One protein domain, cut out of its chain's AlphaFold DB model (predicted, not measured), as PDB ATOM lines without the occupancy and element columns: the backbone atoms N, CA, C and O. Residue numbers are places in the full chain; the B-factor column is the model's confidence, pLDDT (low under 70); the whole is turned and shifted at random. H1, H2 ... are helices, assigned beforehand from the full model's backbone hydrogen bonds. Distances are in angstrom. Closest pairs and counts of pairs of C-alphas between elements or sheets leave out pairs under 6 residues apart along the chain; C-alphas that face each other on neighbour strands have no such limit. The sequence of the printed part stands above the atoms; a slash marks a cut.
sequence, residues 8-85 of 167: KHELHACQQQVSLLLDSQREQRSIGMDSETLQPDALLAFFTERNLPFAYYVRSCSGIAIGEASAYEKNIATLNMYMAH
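What this domain is: This is residues 8 to 85 of the 167 residues of an uncharacterized protein of Rivicola pingtungensis (UniProt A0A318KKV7). Two long helices, H1 and H3, lie side by side and run opposite ways, and the short helix H2 sits slantwise over one side of this pair. Two long loops join them, and the second folds back on itself around residues 58 to 66, with its turn at the far end of the longest axis from Lys 8. The printed part has 78 residues with three named helices in the order H1, H2, H3 and no named strand; its class is all helix. It is compact, with a radius of gyration of the C-alphas of 12.2 A, yet elongated, spanning 40 by 22 by 17 A.

Where its parts are: H1 covers residues 8 to 27, 29.2 A from C-alpha 8 at (41.369, 26.962, -42.049) to C-alpha 27 at (36.213, 45.780, -20.369). H2 covers residues 42 to 49. H3 covers residues 70 to 85, 22.7 A from first to last C-alpha, and ends with C-alpha 85 at (49.489, 36.379, -45.225).

How they stand to each other: H1 and H3 touch, at a shallow tilt of 13 degrees, opposite ways; their closest C-alphas, those of Val 18 and Ile 76, are 5.7 A apart. H1 and H2 are close but not clearly touching, with the closest C-alphas, those of Gln 17 and Leu 43, 7.1 A apart. They run opposite ways at a steep tilt of 42 degrees. H2 and H3 are near each other, with 5 pairs of C-alphas within 10 A. Residues 58 to 59 pair with residues 65 to 66, antiparallel. In H1, H2 and H3 every O i to N i+4 pair is within hydrogen-bond range.

The domain as a whole: The C-alphas of Lys 8 and Gly 63, the two farthest apart, are 40.7 A apart. The links H1 to H2, 14 residues, and H2 to H3, 20 residues, are long. The printed part has no cut. Its mean pLDDT is 94.4, and no printed residue is under 70.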
ATOM      1  N   LYS A   8      42.694  26.737 -42.633       84.69
ATOM      2  CA  LYS A   8      41.369  26.962 -42.049       84.69
ATOM      3  C   LYS A   8      41.351  26.956 -40.511       84.69
ATOM      4  O   LYS A   8      40.761  27.852 -39.917       84.69
ATOM      5  N   HIS A   9      41.989  25.975 -39.871       88.44
ATOM      6  CA  HIS A   9      42.068  25.887 -38.409       88.44
ATOM      7  C   HIS A   9      42.851  27.061 -37.823       88.44
ATOM      8  O   HIS A   9      42.437  27.641 -36.824       88.44
ATOM      9  N   GLU A  10      43.950  27.442 -38.472       92.00
ATOM     10  CA  GLU A  10      44.783  28.557 -38.024       92.00
ATOM     11  C   GLU A  10      44.053  29.904 -38.167       92.00
ATOM     12  O   GLU A  10      44.061  30.710 -37.239       92.00
ATOM     13  N   LEU A  11      43.340  30.125 -39.279       92.81
ATOM     14  CA  LEU A  11      42.488  31.305 -39.463       92.81
ATOM     15  C   LEU A  11      41.395  31.385 -38.391       92.81
ATOM     16  O   LEU A  11      41.190  32.448 -37.808       92.81
ATOM     17  N   HIS A  12      40.731  30.264 -38.098       92.94
ATOM     18  CA  HIS A  12      39.717  30.199 -37.048       92.94
ATOM     19  C   HIS A  12      40.308  30.517 -35.668       92.94
ATOM     20  O   HIS A  12      39.744  31.313 -34.919       92.94
ATOM     21  N   ALA A  13      41.475  29.957 -35.343       95.12
ATOM     22  CA  ALA A  13      42.151  30.233 -34.081       95.12
ATOM     23  C   ALA A  13      42.514  31.724 -33.948       95.12
ATOM     24  O   ALA A  13      42.264  32.328 -32.905       95.12
ATOM     25  N   CYS A  14      43.019  32.360 -35.013       96.62
ATOM     26  CA  CYS A  14      43.267  33.803 -35.026       96.62
ATOM     27  C   CYS A  14      41.982  34.626 -34.847       96.62
ATOM     28  O   CYS A  14      41.990  35.596 -34.094       96.62
ATOM     29  N   GLN A  15      40.877  34.242 -35.495       96.31
ATOM     30  CA  GLN A  15      39.582  34.913 -35.336       96.31
ATOM     31  C   GLN A  15      39.087  34.857 -33.888       96.31
ATOM     32  O   GLN A  15      38.638  35.874 -33.363       96.31
ATOM     33  N   GLN A  16      39.238  33.713 -33.215       97.31
ATOM     34  CA  GLN A  16      38.901  33.580 -31.794       97.31
ATOM     35  C   GLN A  16      39.722  34.536 -30.919       97.31
ATOM     36  O   GLN A  16      39.165  35.176 -30.028       97.31
ATOM     37  N   GLN A  17      41.021  34.692 -31.197       97.81
ATOM     38  CA  GLN A  17      41.861  35.648 -30.468       97.81
ATOM     39  C   GLN A  17      41.481  37.107 -30.755       97.81
ATOM     40  O   GLN A  17      41.507  37.932 -29.845       97.81
ATOM     41  N   VAL A  18      41.074  37.438 -31.986       98.19
ATOM     42  CA  VAL A  18      40.544  38.775 -32.311       98.19
ATOM     43  C   VAL A  18      39.265  39.059 -31.522       98.19
ATOM     44  O   VAL A  18      39.145  40.136 -30.941       98.19
ATOM     45  N   SER A  19      38.332  38.105 -31.449       97.56
ATOM     46  CA  SER A  19      37.125  38.248 -30.625       97.56
ATOM     47  C   SER A  19      37.469  38.458 -29.149       97.56
ATOM     48  O   SER A  19      36.960  39.395 -28.536       97.56
ATOM     49  N   LEU A  20      38.399  37.668 -28.604       96.62
ATOM     50  CA  LEU A  20      38.861  37.809 -27.221       96.62
ATOM     51  C   LEU A  20      39.508  39.176 -26.954       96.62
ATOM     52  O   LEU A  20      39.269  39.773 -25.905       96.62
ATOM     53  N   LEU A  21      40.293  39.699 -27.899       97.75
ATOM     54  CA  LEU A  21      40.892  41.034 -27.815       97.75
ATOM     55  C   LEU A  21      39.831  42.141 -27.818       97.75
ATOM     56  O   LEU A  21      39.940  43.075 -27.027       97.75
ATOM     57  N   LEU A  22      38.804  42.032 -28.665       97.81
ATOM     58  CA  LEU A  22      37.702  43.000 -28.722       97.81
ATOM     59  C   LEU A  22      36.879  43.007 -27.429       97.81
ATOM     60  O   LEU A  22      36.539  44.075 -26.921       97.81
ATOM     61  N   ASP A  23      36.587  41.833 -26.871       96.88
ATOM     62  CA  ASP A  23      35.867  41.731 -25.601       96.88
ATOM     63  C   ASP A  23      36.718  42.249 -24.434       96.88
ATOM     64  O   ASP A  23      36.243  43.034 -23.612       96.88
ATOM     65  N   SER A  24      38.012  41.920 -24.417       95.19
ATOM     66  CA  SER A  24      38.956  42.449 -23.425       95.19
ATOM     67  C   SER A  24      39.096  43.970 -23.517       95.19
ATOM     68  O   SER A  24      39.146  44.638 -22.487       95.19
ATOM     69  N   GLN A  25      39.085  44.538 -24.728       96.31
ATOM     70  CA  GLN A  25      39.130  45.984 -24.955       96.31
ATOM     71  C   GLN A  25      37.898  46.695 -24.384       96.31
ATOM     72  O   GLN A  25      38.034  47.762 -23.781       96.31
ATOM     73  N   ARG A  26      36.700  46.119 -24.543       95.69
ATOM     74  CA  ARG A  26      35.453  46.691 -23.999       95.69
ATOM     75  C   ARG A  26      35.500  46.821 -22.482       95.69
ATOM     76  O   ARG A  26      35.028  47.810 -21.937       95.69
ATOM     77  N   GLU A  27      36.097  45.836 -21.825       93.75
ATOM     78  CA  GLU A  27      36.213  45.780 -20.369       93.75
ATOM     79  C   GLU A  27      37.542  46.335 -19.836       93.75
ATOM     80  O   GLU A  27      37.759  46.357 -18.627       93.75
ATOM     81  N   GLN A  28      38.433  46.790 -20.723       91.75
ATOM     82  CA  GLN A  28      39.782  47.252 -20.385       91.75
ATOM     83  C   GLN A  28      40.574  46.228 -19.543       91.75
ATOM     84  O   GLN A  28      41.324  46.607 -18.639       91.75
ATOM     85  N   ARG A  29      40.420  44.930 -19.839       93.12
ATOM     86  CA  ARG A  29      41.101  43.831 -19.132       93.12
ATOM     87  C   ARG A  29      42.587  43.760 -19.480       93.12
ATOM     88  O   ARG A  29      42.972  43.938 -20.627       93.12
ATOM     89  N   SER A  30      43.431  43.427 -18.508       94.06
ATOM     90  CA  SER A  30      44.853  43.194 -18.789       94.06
ATOM     91  C   SER A  30      45.044  42.092 -19.842       94.06
ATOM     92  O   SER A  30      44.342  41.084 -19.812       94.06
ATOM     93  N   ILE A  31      45.989  42.299 -20.759       96.00
ATOM     94  CA  ILE A  31      46.395  41.355 -21.800       96.00
ATOM     95  C   ILE A  31      47.918  41.206 -21.839       96.00
ATOM     96  O   ILE A  31      48.684  42.170 -21.719       96.00
ATOM     97  N   GLY A  32      48.351  39.972 -22.050       93.62
ATOM     98  CA  GLY A  32      49.742  39.547 -22.101       93.62
ATOM     99  C   GLY A  32      50.278  39.026 -20.776       93.62
ATOM    100  O   GLY A  32      51.180  38.193 -20.762       93.62
ATOM    101  N   MET A  33      49.724  39.501 -19.662       93.25
ATOM    102  CA  MET A  33      50.006  38.991 -18.328       93.25
ATOM    103  C   MET A  33      48.740  39.029 -17.485       93.25
ATOM    104  O   MET A  33      47.966  39.988 -17.553       93.25
ATOM    105  N   ASP A  34      48.578  38.013 -16.650       89.31
ATOM    106  CA  ASP A  34      47.552  37.980 -15.622       89.31
ATOM    107  C   ASP A  34      47.755  39.122 -14.607       89.31
ATOM    108  O   ASP A  34      48.871  39.388 -14.154       89.31
ATOM    109  N   SER A  35      46.680  39.830 -14.253       84.81
ATOM    110  CA  SER A  35      46.767  41.045 -13.431       84.81
ATOM    111  C   SER A  35      47.128  40.788 -11.967       84.81
ATOM    112  O   SER A  35      47.578  41.719 -11.289       84.81
ATOM    113  N   GLU A  36      46.935  39.565 -11.474       86.25
ATOM    114  CA  GLU A  36      47.191  39.190 -10.081       86.25
ATOM    115  C   GLU A  36      48.567  38.537  -9.926       86.25
ATOM    116  O   GLU A  36      49.353  38.917  -9.059       86.25
ATOM    117  N   THR A  37      48.873  37.576 -10.794       87.75
ATOM    118  CA  THR A  37      50.062  36.720 -10.715       87.75
ATOM    119  C   THR A  37      51.220  37.195 -11.590       87.75
ATOM    120  O   THR A  37      52.344  36.720 -11.413       87.75
ATOM    121  N   LEU A  38      50.959  38.112 -12.534       86.75
ATOM    122  CA  LEU A  38      51.908  38.594 -13.548       86.75
ATOM    123  C   LEU A  38      52.518  37.473 -14.405       86.75
ATOM    124  O   LEU A  38      53.589  37.639 -14.989       86.75
ATOM    125  N   GLN A  39      51.847  36.324 -14.484       91.88
ATOM    126  CA  GLN A  39      52.242  35.234 -15.370       91.88
ATOM    127  C   GLN A  39      51.760  35.504 -16.803       91.88
ATOM    128  O   GLN A  39      50.687  36.089 -16.970       91.88
ATOM    129  N   PRO A  40      52.511  35.071 -17.835       93.88
ATOM    130  CA  PRO A  40      52.059  35.090 -19.224       93.88
ATOM    131  C   PRO A  40      50.669  34.477 -19.383       93.88
ATOM    132  O   PRO A  40      50.424  33.365 -18.912       93.88
ATOM    133  N   ASP A  41      49.771  35.183 -20.065       94.00
ATOM    134  CA  ASP A  41      48.449  34.649 -20.376       94.00
ATOM    135  C   ASP A  41      48.460  33.787 -21.655       94.00
ATOM    136  O   ASP A  41      49.441  33.708 -22.405       94.00
ATOM    137  N   ALA A  42      47.335  33.117 -21.916       94.25
ATOM    138  CA  ALA A  42      47.173  32.276 -23.102       94.25
ATOM    139  C   ALA A  42      47.263  33.075 -24.417       94.25
ATOM    140  O   ALA A  42      47.644  32.526 -25.451       94.25
ATOM    141  N   LEU A  43      46.935  34.369 -24.384       96.44
ATOM    142  CA  LEU A  43      47.000  35.244 -25.545       96.44
ATOM    143  C   LEU A  43      48.463  35.543 -25.915       96.44
ATOM    144  O   LEU A  43      48.834  35.431 -27.082       96.44
ATOM    145  N   LEU A  44      49.328  35.834 -24.941       97.12
ATOM    146  CA  LEU A  44      50.765  35.984 -25.173       97.12
ATOM    147  C   LEU A  44      51.395  34.680 -25.664       97.12
ATOM    148  O   LEU A  44      52.204  34.707 -26.597       97.12
ATOM    149  N   ALA A  45      51.013  33.542 -25.078       96.31
ATOM    150  CA  ALA A  45      51.475  32.236 -25.542       96.31
ATOM    151  C   ALA A  45      51.112  32.014 -27.022       96.31
ATOM    152  O   ALA A  45      51.986  31.679 -27.823       96.31
ATOM    153  N   PHE A  46      49.870  32.323 -27.415       96.94
ATOM    154  CA  PHE A  46      49.397  32.199 -28.797       96.94
ATOM    155  C   PHE A  46      50.258  32.982 -29.799       96.94
ATOM    156  O   PHE A  46      50.603  32.453 -30.861       96.94
ATOM    157  N   PHE A  47      50.604  34.232 -29.476       98.00
ATOM    158  CA  PHE A  47      51.456  35.073 -30.321       98.00
ATOM    159  C   PHE A  47      52.900  34.566 -30.345       98.00
ATOM    160  O   PHE A  47      53.512  34.505 -31.412       98.00
ATOM    161  N   THR A  48      53.422  34.150 -29.193       97.00
ATOM    162  CA  THR A  48      54.802  33.668 -29.045       97.00
ATOM    163  C   THR A  48      55.042  32.390 -29.846       97.00
ATOM    164  O   THR A  48      56.007  32.315 -30.601       97.00
ATOM    165  N   GLU A  49      54.130  31.417 -29.776       95.56
ATOM    166  CA  GLU A  49      54.198  30.167 -30.554       95.56
ATOM    167  C   GLU A  49      54.250  30.408 -32.070       95.56
ATOM    168  O   GLU A  49      54.807  29.607 -32.822       95.56
ATOM    169  N   ARG A  50      53.679  31.530 -32.522       95.19
ATOM    170  CA  ARG A  50      53.616  31.941 -33.931       95.19
ATOM    171  C   ARG A  50      54.700  32.949 -34.307       95.19
ATOM    172  O   ARG A  50      54.727  33.400 -35.449       95.19
ATOM    173  N   ASN A  51      55.596  33.285 -33.375       96.31
ATOM    174  CA  ASN A  51      56.603  34.338 -33.523       96.31
ATOM    175  C   ASN A  51      56.001  35.680 -33.986       96.31
ATOM    176  O   ASN A  51      56.580  36.381 -34.817       96.31
ATOM    177  N   LEU A  52      54.816  36.025 -33.475       97.19
ATOM    178  CA  LEU A  52      54.128  37.273 -33.789       97.19
ATOM    179  C   LEU A  52      54.497  38.366 -32.777       97.19
ATOM    180  O   LEU A  52      54.626  38.079 -31.586       97.19
ATOM    181  N   PRO A  53      54.633  39.630 -33.215       97.69
ATOM    182  CA  PRO A  53      54.838  40.742 -32.296       97.69
ATOM    183  C   PRO A  53      53.611  40.927 -31.395       97.69
ATOM    184  O   PRO A  53      52.478  40.895 -31.871       97.69
ATOM    185  N   PHE A  54      53.841  41.160 -30.103       98.19
ATOM    186  CA  PHE A  54      52.783  41.359 -29.115       98.19
ATOM    187  C   PHE A  54      52.955  42.690 -28.379       98.19
ATOM    188  O   PHE A  54      54.043  43.018 -27.899       98.19
ATOM    189  N   ALA A  55      51.874  43.456 -28.270       98.19
ATOM    190  CA  ALA A  55      51.790  44.666 -27.469       98.19
ATOM    191  C   ALA A  55      51.094  44.363 -26.135       98.19
ATOM    192  O   ALA A  55      49.969  43.869 -26.108       98.19
ATOM    193  N   TYR A  56      51.754  44.693 -25.028       97.25
ATOM    194  CA  TYR A  56      51.227  44.477 -23.682       97.25
ATOM    195  C   TYR A  56      50.281  45.599 -23.260       97.25
ATOM    196  O   TYR A  56      50.535  46.773 -23.541       97.25
ATOM    197  N   TYR A  57      49.250  45.239 -22.502       96.75
ATOM    198  CA  TYR A  57      48.469  46.179 -21.709       96.75
ATOM    199  C   TYR A  57      48.180  45.537 -20.360       96.75
ATOM    200  O   TYR A  57      47.335  44.661 -20.257       96.75
ATOM    201  N   VAL A  58      48.908  45.949 -19.325       94.81
ATOM    202  CA  VAL A  58      48.783  45.375 -17.979       94.81
ATOM    203  C   VAL A  58      48.413  46.477 -17.008       94.81
ATOM    204  O   VAL A  58      49.046  47.537 -16.992       94.81
ATOM    205  N   ARG A  59      47.384  46.230 -16.203       91.81
ATOM    206  CA  ARG A  59      46.979  47.032 -15.047       91.81
ATOM    207  C   ARG A  59      46.807  46.059 -13.879       91.81
ATOM    208  O   ARG A  59      45.824  45.327 -13.826       91.81
ATOM    209  N   SER A  60      47.802  45.993 -12.997       85.81
ATOM    210  CA  SER A  60      47.827  45.053 -11.868       85.81
ATOM    211  C   SER A  60      47.303  45.687 -10.583       85.81
ATOM    212  O   SER A  60      47.505  46.877 -10.335       85.81
ATOM    213  N   CYS A  61      46.730  44.860  -9.707       77.94
ATOM    214  CA  CYS A  61      46.351  45.241  -8.345       77.94
ATOM    215  C   CYS A  61      47.548  45.705  -7.490       77.94
ATOM    216  O   CYS A  61      47.358  46.424  -6.514       77.94
ATOM    217  N   SER A  62      48.777  45.331  -7.865       80.88
ATOM    218  CA  SER A  62      50.019  45.761  -7.204       80.88
ATOM    219  C   SER A  62      50.531  47.139  -7.661       80.88
ATOM    220  O   SER A  62      51.592  47.579  -7.225       80.88
ATOM    221  N   GLY A  63      49.793  47.835  -8.535       84.31
ATOM    222  CA  GLY A  63      50.149  49.163  -9.048       84.31
ATOM    223  C   GLY A  63      51.029  49.151 -10.303       84.31
ATOM    224  O   GLY A  63      51.394  50.213 -10.804       84.31
ATOM    225  N   ILE A  64      51.353  47.973 -10.846       88.19
ATOM    226  CA  ILE A  64      52.099  47.855 -12.104       88.19
ATOM    227  C   ILE A  64      51.204  48.248 -13.282       88.19
ATOM    228  O   ILE A  64      50.116  47.698 -13.473       88.19
ATOM    229  N   ALA A  65      51.708  49.168 -14.106       92.56
ATOM    230  CA  ALA A  65      51.099  49.575 -15.361       92.56
ATOM    231  C   ALA A  65      52.104  49.415 -16.509       92.56
ATOM    232  O   ALA A  65      53.163  50.038 -16.505       92.56
ATOM    233  N   ILE A  66      51.766  48.585 -17.498       93.31
ATOM    234  CA  ILE A  66      52.583  48.362 -18.699       93.31
ATOM    235  C   ILE A  66      51.742  48.686 -19.927       93.31
ATOM    236  O   ILE A  66      50.590  48.260 -20.027       93.31
ATOM    237  N   GLY A  67      52.327  49.439 -20.857       94.44
ATOM    238  CA  GLY A  67      51.712  49.766 -22.139       94.44
ATOM    239  C   GLY A  67      50.437  50.609 -22.042       94.44
ATOM    240  O   GLY A  67      50.066  51.151 -20.994       94.44
ATOM    241  N   GLU A  68      49.755  50.714 -23.175       95.62
ATOM    242  CA  GLU A  68      48.606  51.590 -23.396       95.62
ATOM    243  C   GLU A  68      47.438  50.805 -23.988       95.62
ATOM    244  O   GLU A  68      47.644  49.761 -24.604       95.62
ATOM    245  N   ALA A  69      46.217  51.334 -23.873       95.06
ATOM    246  CA  ALA A  69      45.032  50.708 -24.462       95.06
ATOM    247  C   ALA A  69      45.143  50.533 -25.994       95.06
ATOM    248  O   ALA A  69      44.478  49.677 -26.563       95.06
ATOM    249  N   SER A  70      46.045  51.254 -26.676       97.19
ATOM    250  CA  SER A  70      46.365  51.010 -28.095       97.19
ATOM    251  C   SER A  70      46.933  49.605 -28.375       97.19
ATOM    252  O   SER A  70      47.021  49.189 -29.530       97.19
ATOM    253  N   ALA A  71      47.316  48.843 -27.343       97.94
ATOM    254  CA  ALA A  71      47.791  47.469 -27.469       97.94
ATOM    255  C   ALA A  71      46.758  46.521 -28.098       97.94
ATOM    256  O   ALA A  71      47.146  45.681 -28.911       97.94
ATOM    257  N   TYR A  72      45.460  46.670 -27.792       98.19
ATOM    258  CA  TYR A  72      44.420  45.821 -28.392       98.19
ATOM    259  C   TYR A  72      44.408  45.966 -29.913       98.19
ATOM    260  O   TYR A  72      44.493  44.975 -30.633       98.19
ATOM    261  N   GLU A  73      44.388  47.205 -30.404       98.12
ATOM    262  CA  GLU A  73      44.376  47.512 -31.837       98.12
ATOM    263  C   GLU A  73      45.645  47.008 -32.532       98.12
ATOM    264  O   GLU A  73      45.562  46.414 -33.605       98.12
ATOM    265  N   LYS A  74      46.816  47.166 -31.900       98.56
ATOM    266  CA  LYS A  74      48.096  46.648 -32.418       98.56
ATOM    267  C   LYS A  74      48.097  45.121 -32.535       98.56
ATOM    268  O   LYS A  74      48.548  44.581 -33.549       98.56
ATOM    269  N   ASN A  75      47.568  44.421 -31.534       98.56
ATOM    270  CA  ASN A  75      47.483  42.961 -31.539       98.56
ATOM    271  C   ASN A  75      46.455  42.459 -32.564       98.56
ATOM    272  O   ASN A  75      46.749  41.533 -33.319       98.56
ATOM    273  N   ILE A  76      45.293  43.112 -32.671       98.62
ATOM    274  CA  ILE A  76      44.284  42.814 -33.700       98.62
ATOM    275  C   ILE A  76      44.864  43.037 -35.103       98.62
ATOM    276  O   ILE A  76      44.722  42.176 -35.972       98.62
ATOM    277  N   ALA A  77      45.556  44.156 -35.332       98.56
ATOM    278  CA  ALA A  77      46.206  44.446 -36.607       98.56
ATOM    279  C   ALA A  77      47.248  43.376 -36.964       98.56
ATOM    280  O   ALA A  77      47.271  42.896 -38.097       98.56
ATOM    281  N   THR A  78      48.047  42.944 -35.985       98.56
ATOM    282  CA  THR A  78      49.024  41.862 -36.157       98.56
ATOM    283  C   THR A  78      48.351  40.557 -36.588       98.56
ATOM    284  O   THR A  78      48.769  39.950 -37.578       98.56
ATOM    285  N   LEU A  79      47.273  40.144 -35.912       98.38
ATOM    286  CA  LEU A  79      46.520  38.939 -36.281       98.38
ATOM    287  C   LEU A  79      45.884  39.062 -37.668       98.38
ATOM    288  O   LEU A  79      45.939  38.115 -38.450       98.38
ATOM    289  N   ASN A  80      45.329  40.224 -38.012       97.81
ATOM    290  CA  ASN A  80      44.741  40.466 -39.329       97.81
ATOM    291  C   ASN A  80      45.783  40.381 -40.450       97.81
ATOM    292  O   ASN A  80      45.528  39.743 -41.474       97.81
ATOM    293  N   MET A  81      46.966  40.968 -40.251       97.75
ATOM    294  CA  MET A  81      48.079  40.854 -41.195       97.75
ATOM    295  C   MET A  81      48.542  39.403 -41.344       97.75
ATOM    296  O   MET A  81      48.733  38.930 -42.466       97.75
ATOM    297  N   TYR A  82      48.674  38.676 -40.235       97.19
ATOM    298  CA  TYR A  82      49.054  37.267 -40.250       97.19
ATOM    299  C   TYR A  82      48.023  36.401 -40.991       97.19
ATOM    300  O   TYR A  82      48.384  35.655 -41.902       97.19
ATOM    301  N   MET A  83      46.728  36.567 -40.707       95.75
ATOM    302  CA  MET A  83      45.648  35.882 -41.428       95.75
ATOM    303  C   MET A  83      45.646  36.208 -42.927       95.75
ATOM    304  O   MET A  83      45.453  35.317 -43.755       95.75
ATOM    305  N   ALA A  84      45.871  37.470 -43.304       94.88
ATOM    306  CA  ALA A  84      45.980  37.863 -44.709       94.88
ATOM    307  C   ALA A  84      47.170  37.176 -45.398       94.88
ATOM    308  O   ALA A  84      47.029  36.670 -46.513       94.88
ATOM    309  N   HIS A  85      48.317  37.086 -44.718       95.12
ATOM    310  CA  HIS A  85      49.489  36.379 -45.225       95.12
ATOM    311  C   HIS A  85      49.242  34.872 -45.396       95.12
ATOM    312  O   HIS A  85      49.620  34.305 -46.426       95.12
TER     313      HIS A  85